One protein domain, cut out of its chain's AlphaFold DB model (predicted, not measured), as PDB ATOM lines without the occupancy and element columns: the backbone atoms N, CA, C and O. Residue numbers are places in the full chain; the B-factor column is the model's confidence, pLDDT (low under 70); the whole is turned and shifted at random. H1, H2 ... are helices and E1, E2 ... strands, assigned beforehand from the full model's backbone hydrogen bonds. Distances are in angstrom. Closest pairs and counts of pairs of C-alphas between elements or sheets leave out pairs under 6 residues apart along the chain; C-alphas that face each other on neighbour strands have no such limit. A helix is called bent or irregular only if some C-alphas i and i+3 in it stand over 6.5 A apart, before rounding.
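This is residues 56 to 141 and 158 to 167 of the 175 residues of an uncharacterized protein of Spirulina sp. DLM2.Bin59 (UniProt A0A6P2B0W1). A small sheet of three strands, E1 to E3, stands between helix H1, which covers one face, and a cluster of four helices, H2 to H5, beyond the other. In the cluster H2 packs on H4 and H5, and H3 makes the end farthest from H1; short H6 lies off the E3 edge of the sheet. The printed part has 96 residues, with six named helices and three named strands in the order H1 E1 H2 H3 H4 H5 E2 E3 H6. The sheet runs E1 - E2 - E3, all antiparallel, and the class is mixed, helices and strands. The whole is compact, with a radius of gyration of the C-alphas of 12.7 A and spans of 36 by 28 by 26 A.

Find C-alpha 56 at (22.238, -25.874, -61.329); from there H1 runs 10.4 A to residue 63. E1 is residues 68 to 71. Next come H2, residues 78 to 86, 14.2 A long, and H3, residues 88 to 93, irregular, with C-alphas 89 and 92 7.1 A apart. H4, residues 96 to 108, starts at C-alpha 96 (23.357, -25.739, -39.455) and spans 18.4 A. H5, residues 111 to 121, spans 15.4 A. Then read E2, residues 130 to 134, 13.0 A, and E3, residues 137 to 141, 13.2 A. H6, residues 158 to 161, ends at C-alpha 161 (17.587, -49.165, -54.385).

Start with H1, which is on the sheet at a height of 9.1 A. It lies over E1 and, only just, over E2, on which 3 of its C-alphas fall, and runs along the strands, at 5 degrees to E1 on the local plane. The closest C-alphas of H1 and E1 are those of Glu 59 and Val 69, 6.2 A. Across E1 and E2 look at N 70 and O 131, 2.9 A, within hydrogen-bond range; across the hairpin E2 and E3, at N 132 and O 139, 2.8 A. H2 only grazes the sheet with residues 78 to 79, and H4 with 101 to 108. H2 is the hub. It touches H5, closest at C-alphas Gly 82 and Ala 118, 4.3 A, at a steep tilt of 68 degrees, only just short of about perpendicular, opposite ways. H4 touches H2 with residues 98 to 102 alone, closest at C-alphas Ile 102 and Ile 81, 5.9 A, about perpendicular at 81 degrees. H2 and H3 touch only at the corner, and only just, with 3 pairs of C-alphas within 8 A, closest at Glu 84 and Ser 91, 5.8 A. H6 touches no helix. In H1, H4 and H5 every O i to N i+4 pair is within hydrogen-bond range; H2 has 1 of 5, with 4 of 6 O i to N i+3 pairs, H3 0 of 2, with 2 of 3, and H6 is too short for an O i to N i+4 pair.

The two C-alphas farthest apart are those of Arg 65 and Asn 89, 37.2 A. Residues 142 to 157 are not printed, and C-alphas 141 and 158 are 10.1 A apart across this cut. Of the links that are printed whole, none is long. Mean pLDDT of the printed part is 85.3; look for values under 70 at residues 75 to 76 and 123 to 124.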
ATOM      1  N   SER A  56      22.944 -27.116 -61.689       89.44
ATOM      2  CA  SER A  56      22.238 -25.874 -61.329       89.44
ATOM      3  C   SER A  56      20.975 -25.689 -62.176       89.44
ATOM      4  O   SER A  56      19.914 -25.398 -61.639       89.44
ATOM      5  N   ILE A  57      21.055 -25.975 -63.481       89.25
ATOM      6  CA  ILE A  57      19.885 -25.976 -64.379       89.25
ATOM      7  C   ILE A  57      18.844 -27.010 -63.910       89.25
ATOM      8  O   ILE A  57      17.646 -26.739 -63.878       89.25
ATOM      9  N   ALA A  58      19.297 -28.209 -63.533       89.31
ATOM     10  CA  ALA A  58      18.426 -29.259 -63.011       89.31
ATOM     11  C   ALA A  58      17.814 -28.883 -61.650       89.31
ATOM     12  O   ALA A  58      16.647 -29.176 -61.396       89.31
ATOM     13  N   GLU A  59      18.588 -28.228 -60.782       92.06
ATOM     14  CA  GLU A  59      18.111 -27.713 -59.500       92.06
ATOM     15  C   GLU A  59      16.986 -26.685 -59.683       92.06
ATOM     16  O   GLU A  59      15.924 -26.843 -59.080       92.06
ATOM     17  N   GLU A  60      17.182 -25.689 -60.550       92.19
ATOM     18  CA  GLU A  60      16.167 -24.678 -60.885       92.19
ATOM     19  C   GLU A  60      14.899 -25.325 -61.456       92.19
ATOM     20  O   GLU A  60      13.802 -25.083 -60.955       92.19
ATOM     21  N   TYR A  61      15.046 -26.249 -62.411       90.62
ATOM     22  CA  TYR A  61      13.917 -26.967 -63.009       90.62
ATOM     23  C   TYR A  61      12.999 -27.639 -61.974       90.62
ATOM     24  O   TYR A  61      11.768 -27.614 -62.116       90.62
ATOM     25  N   TYR A  62      13.592 -28.280 -60.964       93.25
ATOM     26  CA  TYR A  62      12.850 -28.936 -59.891       93.25
ATOM     27  C   TYR A  62      12.276 -27.917 -58.901       93.25
ATOM     28  O   TYR A  62      11.102 -28.032 -58.539       93.25
ATOM     29  N   LYS A  63      13.046 -26.894 -58.511       94.62
ATOM     30  CA  LYS A  63      12.567 -25.820 -57.626       94.62
ATOM     31  C   LYS A  63      11.337 -25.111 -58.199       94.62
ATOM     32  O   LYS A  63      10.340 -24.982 -57.491       94.62
ATOM     33  N   ASP A  64      11.339 -24.793 -59.492       93.81
ATOM     34  CA  ASP A  64      10.208 -24.166 -60.196       93.81
ATOM     35  C   ASP A  64       8.931 -25.024 -60.186       93.81
ATOM     36  O   ASP A  64       7.820 -24.527 -60.360       93.81
ATOM     37  N   ARG A  65       9.069 -26.338 -59.963       92.81
ATOM     38  CA  ARG A  65       7.956 -27.298 -59.857       92.81
ATOM     39  C   ARG A  65       7.565 -27.609 -58.412       92.81
ATOM     40  O   ARG A  65       6.797 -28.553 -58.179       92.81
ATOM     41  N   GLY A  66       8.086 -26.834 -57.462       95.56
ATOM     42  CA  GLY A  66       7.787 -26.939 -56.038       95.56
ATOM     43  C   GLY A  66       8.507 -28.085 -55.328       95.56
ATOM     44  O   GLY A  66       7.983 -28.597 -54.345       95.56
ATOM     45  N   TYR A  67       9.658 -28.532 -55.837       95.62
ATOM     46  CA  TYR A  67      10.487 -29.521 -55.144       95.62
ATOM     47  C   TYR A  67      11.499 -28.831 -54.217       95.62
ATOM     48  O   TYR A  67      12.097 -27.816 -54.578       95.62
ATOM     49  N   GLU A  68      11.761 -29.436 -53.059       94.06
ATOM     50  CA  GLU A  68      12.973 -29.178 -52.274       94.06
ATOM     51  C   GLU A  68      14.128 -29.954 -52.936       94.06
ATOM     52  O   GLU A  68      13.961 -31.130 -53.269       94.06
ATOM     53  N   VAL A  69      15.284 -29.322 -53.167       93.62
ATOM     54  CA  VAL A  69      16.395 -29.924 -53.928       93.62
ATOM     55  C   VAL A  69      17.695 -29.835 -53.142       93.62
ATOM     56  O   VAL A  69      18.092 -28.754 -52.712       93.62
ATOM     57  N   TYR A  70      18.392 -30.964 -53.029       92.44
ATOM     58  CA  TYR A  70      19.673 -31.077 -52.340       92.44
ATOM     59  C   TYR A  70      20.712 -31.713 -53.263       92.44
ATOM     60  O   TYR A  70      20.502 -32.794 -53.817       92.44
ATOM     61  N   ARG A  71      21.863 -31.054 -53.424       90.25
ATOM     62  CA  ARG A  71      22.941 -31.485 -54.331       90.25
ATOM     63  C   ARG A  71      23.988 -32.308 -53.603       90.25
ATOM     64  O   ARG A  71      24.474 -31.899 -52.560       90.25
ATOM     65  N   SER A  72      24.420 -33.425 -54.181       86.44
ATOM     66  CA  SER A  72      25.349 -34.350 -53.517       86.44
ATOM     67  C   SER A  72      26.772 -33.803 -53.308       86.44
ATOM     68  O   SER A  72      27.484 -34.283 -52.424       86.44
ATOM     69  N   ARG A  73      27.210 -32.831 -54.123       76.56
ATOM     70  CA  ARG A  73      28.599 -32.315 -54.157       76.56
ATOM     71  C   ARG A  73      28.771 -30.890 -53.621       76.56
ATOM     72  O   ARG A  73      29.862 -30.343 -53.738       76.56
ATOM     73  N   VAL A  74      27.721 -30.290 -53.068       75.12
ATOM     74  CA  VAL A  74      27.785 -28.955 -52.453       75.12
ATOM     75  C   VAL A  74      27.949 -29.118 -50.941       75.12
ATOM     76  O   VAL A  74      27.509 -30.118 -50.374       75.12
ATOM     77  N   ASN A  75      28.617 -28.165 -50.288       64.50
ATOM     78  CA  ASN A  75      28.652 -28.096 -48.827       64.50
ATOM     79  C   ASN A  75      27.207 -27.928 -48.320       64.50
ATOM     80  O   ASN A  75      26.513 -27.066 -48.852       64.50
ATOM     81  N   GLY A  76      26.716 -28.758 -47.396       66.06
ATOM     82  CA  GLY A  76      25.270 -28.815 -47.108       66.06
ATOM     83  C   GLY A  76      24.510 -29.961 -47.805       66.06
ATOM     84  O   GLY A  76      23.324 -30.181 -47.571       66.06
ATOM     85  N   GLY A  77      25.152 -30.647 -48.755       82.44
ATOM     86  CA  GLY A  77      24.513 -31.628 -49.629       82.44
ATOM     87  C   GLY A  77      23.992 -32.870 -48.910       82.44
ATOM     88  O   GLY A  77      24.521 -33.266 -47.882       82.44
ATOM     89  N   TYR A  78      23.044 -33.593 -49.513       88.00
ATOM     90  CA  TYR A  78      22.371 -34.723 -48.847       88.00
ATOM     91  C   TYR A  78      23.283 -35.890 -48.431       88.00
ATOM     92  O   TYR A  78      22.887 -36.760 -47.664       88.00
ATOM     93  N   ARG A  79      24.537 -35.939 -48.888       84.94
ATOM     94  CA  ARG A  79      25.505 -36.929 -48.390       84.94
ATOM     95  C   ARG A  79      25.878 -36.706 -46.919       84.94
ATOM     96  O   ARG A  79      26.382 -37.636 -46.289       84.94
ATOM     97  N   CYS A  80      25.603 -35.524 -46.360       84.56
ATOM     98  CA  CYS A  80      25.791 -35.222 -44.942       84.56
ATOM     99  C   CYS A  80      24.975 -36.140 -44.019       84.56
ATOM    100  O   CYS A  80      25.422 -36.434 -42.914       84.56
ATOM    101  N   ILE A  81      23.863 -36.707 -44.503       87.06
ATOM    102  CA  ILE A  81      23.029 -37.670 -43.765       87.06
ATOM    103  C   ILE A  81      23.851 -38.884 -43.298       87.06
ATOM    104  O   ILE A  81      23.675 -39.385 -42.189       87.06
ATOM    105  N   GLY A  82      24.799 -39.352 -44.120       82.88
ATOM    106  CA  GLY A  82      25.675 -40.469 -43.756       82.88
ATOM    107  C   GLY A  82      26.592 -40.155 -42.565       82.88
ATOM    108  O   GLY A  82      27.008 -41.067 -41.848       82.88
ATOM    109  N   VAL A  83      26.893 -38.875 -42.318       79.75
ATOM    110  CA  VAL A  83      27.765 -38.448 -41.215       79.75
ATOM    111  C   VAL A  83      27.132 -38.742 -39.867       79.75
ATOM    112  O   VAL A  83      27.824 -39.237 -38.980       79.75
ATOM    113  N   GLU A  84      25.827 -38.529 -39.727       75.19
ATOM    114  CA  GLU A  84      25.131 -38.746 -38.460       75.19
ATOM    115  C   GLU A  84      25.222 -40.198 -37.963       75.19
ATOM    116  O   GLU A  84      25.401 -40.431 -36.770       75.19
ATOM    117  N   PHE A  85      25.152 -41.184 -38.860       73.75
ATOM    118  CA  PHE A  85      25.195 -42.596 -38.463       73.75
ATOM    119  C   PHE A  85      26.594 -43.207 -38.488       73.75
ATOM    120  O   PHE A  85      26.916 -44.010 -37.615       73.75
ATOM    121  N   TYR A  86      27.427 -42.871 -39.479       73.81
ATOM    122  CA  TYR A  86      28.704 -43.575 -39.703       73.81
ATOM    123  C   TYR A  86      29.927 -42.799 -39.251       73.81
ATOM    124  O   TYR A  86      30.987 -43.391 -39.056       73.81
ATOM    125  N   TRP A  87      29.795 -41.486 -39.094       71.50
ATOM    126  CA  TRP A  87      30.896 -40.592 -38.773       71.50
ATOM    127  C   TRP A  87      30.492 -39.652 -37.636       71.50
ATOM    128  O   TRP A  87      30.756 -38.458 -37.698       71.50
ATOM    129  N   GLN A  88      29.885 -40.197 -36.574       70.19
ATOM    130  CA  GLN A  88      29.376 -39.446 -35.414       70.19
ATOM    131  C   GLN A  88      30.404 -38.484 -34.804       70.19
ATOM    132  O   GLN A  88      30.061 -37.360 -34.451       70.19
ATOM    133  N   ASN A  89      31.685 -38.866 -34.775       73.50
ATOM    134  CA  ASN A  89      32.781 -38.009 -34.298       73.50
ATOM    135  C   ASN A  89      33.012 -36.755 -35.168       73.50
ATOM    136  O   ASN A  89      33.732 -35.843 -34.772       73.50
ATOM    137  N   PHE A  90      32.414 -36.709 -36.358       73.69
ATOM    138  CA  PHE A  90      32.415 -35.581 -37.285       73.69
ATOM    139  C   PHE A  90      31.058 -34.862 -37.337       73.69
ATOM    140  O   PHE A  90      30.942 -33.876 -38.059       73.69
ATOM    141  N   SER A  91      30.049 -35.297 -36.569       74.44
ATOM    142  CA  SER A  91      28.726 -34.648 -36.510       74.44
ATOM    143  C   SER A  91      28.807 -33.193 -36.042       74.44
ATOM    144  O   SER A  91      28.085 -32.338 -36.545       74.44
ATOM    145  N   SER A  92      29.757 -32.877 -35.159       80.75
ATOM    146  CA  SER A  92      30.049 -31.507 -34.719       80.75
ATOM    147  C   SER A  92      30.570 -30.600 -35.836       80.75
ATOM    148  O   SER A  92      30.589 -29.384 -35.666       80.75
ATOM    149  N   LYS A  93      30.988 -31.171 -36.974       79.06
ATOM    150  CA  LYS A  93      31.435 -30.437 -38.165       79.06
ATOM    151  C   LYS A  93      30.319 -30.209 -39.185       79.06
ATOM    152  O   LYS A  93      30.585 -29.598 -40.216       79.06
ATOM    153  N   LEU A  94      29.113 -30.720 -38.934       82.94
ATOM    154  CA  LEU A  94      27.953 -30.444 -39.776       82.94
ATOM    155  C   LEU A  94      27.562 -28.975 -39.643       82.94
ATOM    156  O   LEU A  94      27.503 -28.443 -38.529       82.94
ATOM    157  N   SER A  95      27.289 -28.340 -40.781       86.25
ATOM    158  CA  SER A  95      26.722 -26.994 -40.799       86.25
ATOM    159  C   SER A  95      25.296 -27.000 -40.234       86.25
ATOM    160  O   SER A  95      24.668 -28.053 -40.109       86.25
ATOM    161  N   GLU A  96      24.759 -25.830 -39.886       88.31
ATOM    162  CA  GLU A  96      23.357 -25.739 -39.455       88.31
ATOM    163  C   GLU A  96      22.393 -26.170 -40.570       88.31
ATOM    164  O   GLU A  96      21.449 -26.907 -40.301       88.31
ATOM    165  N   ASP A  97      22.688 -25.837 -41.831       86.12
ATOM    166  CA  ASP A  97      21.892 -26.273 -42.984       86.12
ATOM    167  C   ASP A  97      21.881 -27.806 -43.134       86.12
ATOM    168  O   ASP A  97      20.830 -28.402 -43.386       86.12
ATOM    169  N   ASP A  98      23.025 -28.469 -42.916       87.75
ATOM    170  CA  ASP A  98      23.111 -29.938 -42.908       87.75
ATOM    171  C   ASP A  98      22.230 -30.548 -41.812       87.75
ATOM    172  O   ASP A  98      21.519 -31.529 -42.043       87.75
ATOM    173  N   LYS A  99      22.270 -29.966 -40.606       88.19
ATOM    174  CA  LYS A  99      21.446 -30.421 -39.479       88.19
ATOM    175  C   LYS A  99      19.964 -30.222 -39.776       88.19
ATOM    176  O   LYS A  99      19.169 -31.116 -39.502       88.19
ATOM    177  N   MET A 100      19.590 -29.099 -40.390       89.75
ATOM    178  CA  MET A 100      18.211 -28.840 -40.804       89.75
ATOM    179  C   MET A 100      17.724 -29.850 -41.846       89.75
ATOM    180  O   MET A 100      16.600 -30.332 -41.733       89.75
ATOM    181  N   LEU A 101      18.559 -30.217 -42.825       90.31
ATOM    182  CA  LEU A 101      18.245 -31.283 -43.781       90.31
ATOM    183  C   LEU A 101      18.035 -32.630 -43.076       90.31
ATOM    184  O   LEU A 101      17.052 -33.327 -43.330       90.31
ATOM    185  N   ILE A 102      18.944 -32.990 -42.177       90.81
ATOM    186  CA  ILE A 102      18.855 -34.215 -41.381       90.81
ATOM    187  C   ILE A 102      17.533 -34.274 -40.603       90.81
ATOM    188  O   ILE A 102      16.791 -35.250 -40.723       90.81
ATOM    189  N   GLU A 103      17.200 -33.214 -39.867       91.19
ATOM    190  CA  GLU A 103      15.957 -33.141 -39.092       91.19
ATOM    191  C   GLU A 103      14.724 -33.148 -40.003       91.19
ATOM    192  O   GLU A 103      13.747 -33.853 -39.734       91.19
ATOM    193  N   ARG A 104      14.791 -32.446 -41.142       91.06
ATOM    194  CA  ARG A 104      13.744 -32.472 -42.168       91.06
ATOM    195  C   ARG A 104      13.474 -33.895 -42.644       91.06
ATOM    196  O   ARG A 104      12.316 -34.283 -42.758       91.06
ATOM    197  N   LEU A 105      14.512 -34.686 -42.890       91.38
ATOM    198  CA  LEU A 105      14.369 -36.062 -43.355       91.38
ATOM    199  C   LEU A 105      13.868 -37.000 -42.257       91.38
ATOM    200  O   LEU A 105      12.958 -37.778 -42.527       91.38
ATOM    201  N   LYS A 106      14.363 -36.884 -41.018       91.31
ATOM    202  CA  LYS A 106      13.833 -37.642 -39.869       91.31
ATOM    203  C   LYS A 106      12.347 -37.389 -39.624       91.31
ATOM    204  O   LYS A 106      11.641 -38.289 -39.188       91.31
ATOM    205  N   TYR A 107      11.860 -36.184 -39.912       92.19
ATOM    206  CA  TYR A 107      10.430 -35.884 -39.845       92.19
ATOM    207  C   TYR A 107       9.624 -36.581 -40.957       92.19
ATOM    208  O   TYR A 107       8.455 -36.912 -40.770       92.19
ATOM    209  N   LEU A 108      10.232 -36.786 -42.127       91.25
ATOM    210  CA  LEU A 108       9.566 -37.363 -43.297       91.25
ATOM    211  C   LEU A 108       9.559 -38.895 -43.317       91.25
ATOM    212  O   LEU A 108       8.744 -39.464 -44.040       91.25
ATOM    213  N   MET A 109      10.439 -39.558 -42.566       90.62
ATOM    214  CA  MET A 109      10.597 -41.011 -42.632       90.62
ATOM    215  C   MET A 109      10.808 -41.657 -41.265       90.62
ATOM    216  O   MET A 109      11.237 -41.018 -40.308       90.62
ATOM    217  N   SER A 110      10.536 -42.956 -41.178       91.44
ATOM    218  CA  SER A 110      10.793 -43.716 -39.956       91.44
ATOM    219  C   SER A 110      12.299 -43.804 -39.642       91.44
ATOM    220  O   SER A 110      13.131 -43.740 -40.553       91.44
ATOM    221  N   PRO A 111      12.691 -44.056 -38.375       90.44
ATOM    222  CA  PRO A 111      14.101 -44.234 -38.014       90.44
ATOM    223  C   PRO A 111      14.821 -45.318 -38.831       90.44
ATOM    224  O   PRO A 111      16.008 -45.189 -39.129       90.44
ATOM    225  N   SER A 112      14.104 -46.380 -39.216       90.69
ATOM    226  CA  SER A 112      14.640 -47.461 -40.050       90.69
ATOM    227  C   SER A 112      14.943 -46.985 -41.474       90.69
ATOM    228  O   SER A 112      16.044 -47.202 -41.980       90.69
ATOM    229  N   GLU A 113      14.003 -46.271 -42.100       89.75
ATOM    230  CA  GLU A 113      14.182 -45.705 -43.443       89.75
ATOM    231  C   GLU A 113      15.297 -44.664 -43.478       89.75
ATOM    232  O   GLU A 113      16.099 -44.665 -44.411       89.75
ATOM    233  N   PHE A 114      15.403 -43.834 -42.438       89.75
ATOM    234  CA  PHE A 114      16.465 -42.837 -42.336       89.75
ATOM    235  C   PHE A 114      17.843 -43.479 -42.197       89.75
ATOM    236  O   PHE A 114      18.786 -43.090 -42.887       89.75
ATOM    237  N   LYS A 115      17.956 -44.524 -41.371       88.50
ATOM    238  CA  LYS A 115      19.197 -45.294 -41.239       88.50
ATOM    239  C   LYS A 115      19.600 -45.943 -42.567       88.50
ATOM    240  O   LYS A 115      20.779 -45.934 -42.923       88.50
ATOM    241  N   GLU A 116      18.640 -46.493 -43.308       87.69
ATOM    242  CA  GLU A 116      18.884 -47.088 -44.624       87.69
ATOM    243  C   GLU A 116      19.317 -46.047 -45.663       87.69
ATOM    244  O   GLU A 116      20.308 -46.262 -46.366       87.69
ATOM    245  N   LEU A 117      18.639 -44.897 -45.706       88.06
ATOM    246  CA  LEU A 117      19.034 -43.750 -46.519       88.06
ATOM    247  C   LEU A 117      20.477 -43.340 -46.200       88.06
ATOM    248  O   LEU A 117      21.292 -43.207 -47.112       88.06
ATOM    249  N   ALA A 118      20.827 -43.229 -44.916       87.75
ATOM    250  CA  ALA A 118      22.183 -42.922 -44.481       87.75
ATOM    251  C   ALA A 118      23.203 -43.965 -44.981       87.75
ATOM    252  O   ALA A 118      24.278 -43.584 -45.451       87.75
ATOM    253  N   TYR A 119      22.897 -45.270 -44.882       83.81
ATOM    254  CA  TYR A 119      23.778 -46.343 -45.384       83.81
ATOM    255  C   TYR A 119      24.025 -46.201 -46.880       83.81
ATOM    256  O   TYR A 119      25.157 -46.336 -47.340       83.81
ATOM    257  N   MET A 120      22.961 -45.930 -47.624       82.25
ATOM    258  CA  MET A 120      22.998 -45.816 -49.071       82.25
ATOM    259  C   MET A 120      23.829 -44.605 -49.519       82.25
ATOM    260  O   MET A 120      24.633 -44.722 -50.441       82.25
ATOM    261  N   VAL A 121      23.690 -43.450 -48.856       81.12
ATOM    262  CA  VAL A 121      24.401 -42.222 -49.263       81.12
ATOM    263  C   VAL A 121      25.833 -42.117 -48.739       81.12
ATOM    264  O   VAL A 121      26.573 -41.213 -49.135       81.12
ATOM    265  N   LYS A 122      26.242 -43.059 -47.881       73.38
ATOM    266  CA  LYS A 122      27.621 -43.212 -47.397       73.38
ATOM    267  C   LYS A 122      28.604 -43.409 -48.550       73.38
ATOM    268  O   LYS A 122      29.732 -42.914 -48.485       73.38
ATOM    269  N   ASP A 123      28.190 -44.134 -49.589       63.44
ATOM    270  CA  ASP A 123      29.047 -44.414 -50.730       63.44
ATOM    271  C   ASP A 123      29.055 -43.211 -51.683       63.44
ATOM    272  O   ASP A 123      28.081 -42.895 -52.375       63.44
ATOM    273  N   LYS A 124      30.173 -42.476 -51.694       66.31
ATOM    274  CA  LYS A 124      30.358 -41.321 -52.592       66.31
ATOM    275  C   LYS A 124      30.322 -41.739 -54.066       66.31
ATOM    276  O   LYS A 124      30.107 -40.883 -54.932       66.31
ATOM    277  N   ASN A 125      30.554 -43.022 -54.352       71.12
ATOM    278  CA  ASN A 125      30.538 -43.579 -55.694       71.12
ATOM    279  C   ASN A 125      29.139 -44.072 -56.065       71.12
ATOM    280  O   ASN A 125      28.570 -44.925 -55.401       71.12
ATOM    281  N   GLY A 126      28.601 -43.556 -57.172       76.50
ATOM    282  CA  GLY A 126      27.330 -44.021 -57.735       76.50
ATOM    283  C   GLY A 126      26.072 -43.413 -57.111       76.50
ATOM    284  O   GLY A 126      24.986 -43.597 -57.645       76.50
ATOM    285  N   THR A 127      26.184 -42.639 -56.029       86.19
ATOM    286  CA  THR A 127      25.040 -41.867 -55.525       86.19
ATOM    287  C   THR A 127      24.615 -40.797 -56.537       86.19
ATOM    288  O   THR A 127      25.496 -40.092 -57.040       86.19
ATOM    289  N   PRO A 128      23.304 -40.630 -56.793       89.44
ATOM    290  CA  PRO A 128      22.794 -39.683 -57.787       89.44
ATOM    291  C   PRO A 128      23.180 -38.225 -57.512       89.44
ATOM    292  O   PRO A 128      23.455 -37.841 -56.376       89.44
ATOM    293  N   ASP A 129      23.191 -37.361 -58.518       91.50
ATOM    294  CA  ASP A 129      23.596 -35.966 -58.293       91.50
ATOM    295  C   ASP A 129      22.638 -35.184 -57.367       91.50
ATOM    296  O   ASP A 129      23.107 -34.372 -56.560       91.50
ATOM    297  N   LEU A 130      21.330 -35.466 -57.418       92.75
ATOM    298  CA  LEU A 130      20.292 -34.767 -56.649       92.75
ATOM    299  C   LEU A 130      19.461 -35.718 -55.775       92.75
ATOM    300  O   LEU A 130      19.082 -36.808 -56.213       92.75
ATOM    301  N   LEU A 131      19.103 -35.241 -54.584       93.88
ATOM    302  CA  LEU A 131      17.957 -35.708 -53.803       93.88
ATOM    303  C   LEU A 131      16.871 -34.637 -53.911       93.88
ATOM    304  O   LEU A 131      17.135 -33.463 -53.651       93.88
ATOM    305  N   VAL A 132      15.664 -35.037 -54.303       94.06
ATOM    306  CA  VAL A 132      14.513 -34.138 -54.443       94.06
ATOM    307  C   VAL A 132      13.367 -34.599 -53.551       94.06
ATOM    308  O   VAL A 132      13.132 -35.801 -53.413       94.06
ATOM    309  N   ILE A 133      12.655 -33.649 -52.946       93.88
ATOM    310  CA  ILE A 133      11.512 -33.918 -52.067       93.88
ATOM    311  C   ILE A 133      10.295 -33.146 -52.564       93.88
ATOM    312  O   ILE A 133      10.370 -31.939 -52.787       93.88
ATOM    313  N   LYS A 134       9.162 -33.835 -52.716       93.56
ATOM    314  CA  LYS A 134       7.862 -33.222 -53.014       93.56
ATOM    315  C   LYS A 134       6.742 -34.012 -52.361       93.56
ATOM    316  O   LYS A 134       6.735 -35.237 -52.427       93.56
ATOM    317  N   ASP A 135       5.808 -33.321 -51.711       91.19
ATOM    318  CA  ASP A 135       4.653 -33.935 -51.040       91.19
ATOM    319  C   ASP A 135       5.051 -35.086 -50.094       91.19
ATOM    320  O   ASP A 135       4.427 -36.146 -50.071       91.19
ATOM    321  N   LYS A 136       6.140 -34.884 -49.334       86.38
ATOM    322  CA  LYS A 136       6.785 -35.873 -48.439       86.38
ATOM    323  C   LYS A 136       7.419 -37.087 -49.130       86.38
ATOM    324  O   LYS A 136       7.960 -37.952 -48.449       86.38
ATOM    325  N   LYS A 137       7.393 -37.161 -50.460       88.94
ATOM    326  CA  LYS A 137       8.065 -38.211 -51.229       88.94
ATOM    327  C   LYS A 137       9.482 -37.783 -51.558       88.94
ATOM    328  O   LYS A 137       9.701 -36.671 -52.029       88.94
ATOM    329  N   ILE A 138      10.420 -38.694 -51.338       91.50
ATOM    330  CA  ILE A 138      11.836 -38.502 -51.639       91.50
ATOM    331  C   ILE A 138      12.157 -39.260 -52.918       91.50
ATOM    332  O   ILE A 138      11.680 -40.373 -53.138       91.50
ATOM    333  N   SER A 139      12.952 -38.649 -53.781       90.94
ATOM    334  CA  SER A 139      13.402 -39.254 -55.029       90.94
ATOM    335  C   SER A 139      14.829 -38.826 -55.330       90.94
ATOM    336  O   SER A 139      15.309 -37.804 -54.839       90.94
ATOM    337  N   PHE A 140      15.506 -39.605 -56.160       91.69
ATOM    338  CA  PHE A 140      16.858 -39.308 -56.600       91.69
ATOM    339  C   PHE A 140      16.895 -39.022 -58.089       91.69
ATOM    340  O   PHE A 140      16.177 -39.640 -58.876       91.69
ATOM    341  N   THR A 141      17.763 -38.098 -58.482       91.06
ATOM    342  CA  THR A 141      17.971 -37.778 -59.892       91.06
ATOM    343  C   THR A 141      19.454 -37.749 -60.217       91.06
ATOM    344  O   THR A 141      20.209 -37.005 -59.594       91.06
ATOM    345  N   TYR A 158      20.760 -47.801 -58.775       81.00
ATOM    346  CA  TYR A 158      19.356 -47.809 -59.202       81.00
ATOM    347  C   TYR A 158      18.781 -49.219 -59.148       81.00
ATOM    348  O   TYR A 158      17.673 -49.418 -58.667       81.00
ATOM    349  N   ILE A 159      19.556 -50.216 -59.559       76.62
ATOM    350  CA  ILE A 159      19.144 -51.621 -59.468       76.62
ATOM    351  C   ILE A 159      19.001 -52.038 -58.010       76.62
ATOM    352  O   ILE A 159      18.111 -52.813 -57.653       76.62
ATOM    353  N   ARG A 160      19.887 -51.533 -57.144       77.94
ATOM    354  CA  ARG A 160      19.868 -51.912 -55.738       77.94
ATOM    355  C   ARG A 160      18.718 -51.281 -54.963       77.94
ATOM    356  O   ARG A 160      18.123 -51.975 -54.134       77.94
ATOM    357  N   TYR A 161      18.425 -50.013 -55.238       81.31
ATOM    358  CA  TYR A 161      17.587 -49.165 -54.385       81.31
ATOM    359  C   TYR A 161      16.389 -48.524 -55.103       81.31
ATOM    360  O   TYR A 161      15.475 -48.054 -54.430       81.31
ATOM    361  N   GLY A 162      16.342 -48.545 -56.438       75.19
ATOM    362  CA  GLY A 162      15.359 -47.827 -57.264       75.19
ATOM    363  C   GLY A 162      13.904 -48.259 -57.073       75.19
ATOM    364  O   GLY A 162      12.996 -47.452 -57.238       75.19
ATOM    365  N   ASN A 163      13.661 -49.505 -56.645       77.50
ATOM    366  CA  ASN A 163      12.310 -49.967 -56.295       77.50
ATOM    367  C   ASN A 163      11.770 -49.306 -55.021       77.50
ATOM    368  O   ASN A 163      10.561 -49.168 -54.862       77.50
ATOM    369  N   LYS A 164      12.661 -48.946 -54.091       82.44
ATOM    370  CA  LYS A 164      12.289 -48.330 -52.815       82.44
ATOM    371  C   LYS A 164      12.316 -46.810 -52.899       82.44
ATOM    372  O   LYS A 164      11.447 -46.144 -52.347       82.44
ATOM    373  N   TRP A 165      13.309 -46.278 -53.596       84.38
ATOM    374  CA  TRP A 165      13.507 -44.852 -53.766       84.38
ATOM    375  C   TRP A 165      13.375 -44.528 -55.246       84.38
ATOM    376  O   TRP A 165      14.263 -44.919 -56.003       84.38
ATOM    377  N   PRO A 166      12.309 -43.826 -55.674       85.81
ATOM    378  CA  PRO A 166      12.147 -43.463 -57.070       85.81
ATOM    379  C   PRO A 166      13.404 -42.768 -57.586       85.81
ATOM    380  O   PRO A 166      13.854 -41.762 -57.029       85.81
ATOM    381  N   THR A 167      13.991 -43.333 -58.631       86.69
ATOM    382  CA  THR A 167      15.192 -42.814 -59.272       86.69
ATOM    383  C   THR A 167      14.869 -42.412 -60.698       86.69
ATOM    384  O   THR A 167      14.081 -43.062 -61.385       86.69
TER     385      THR A 167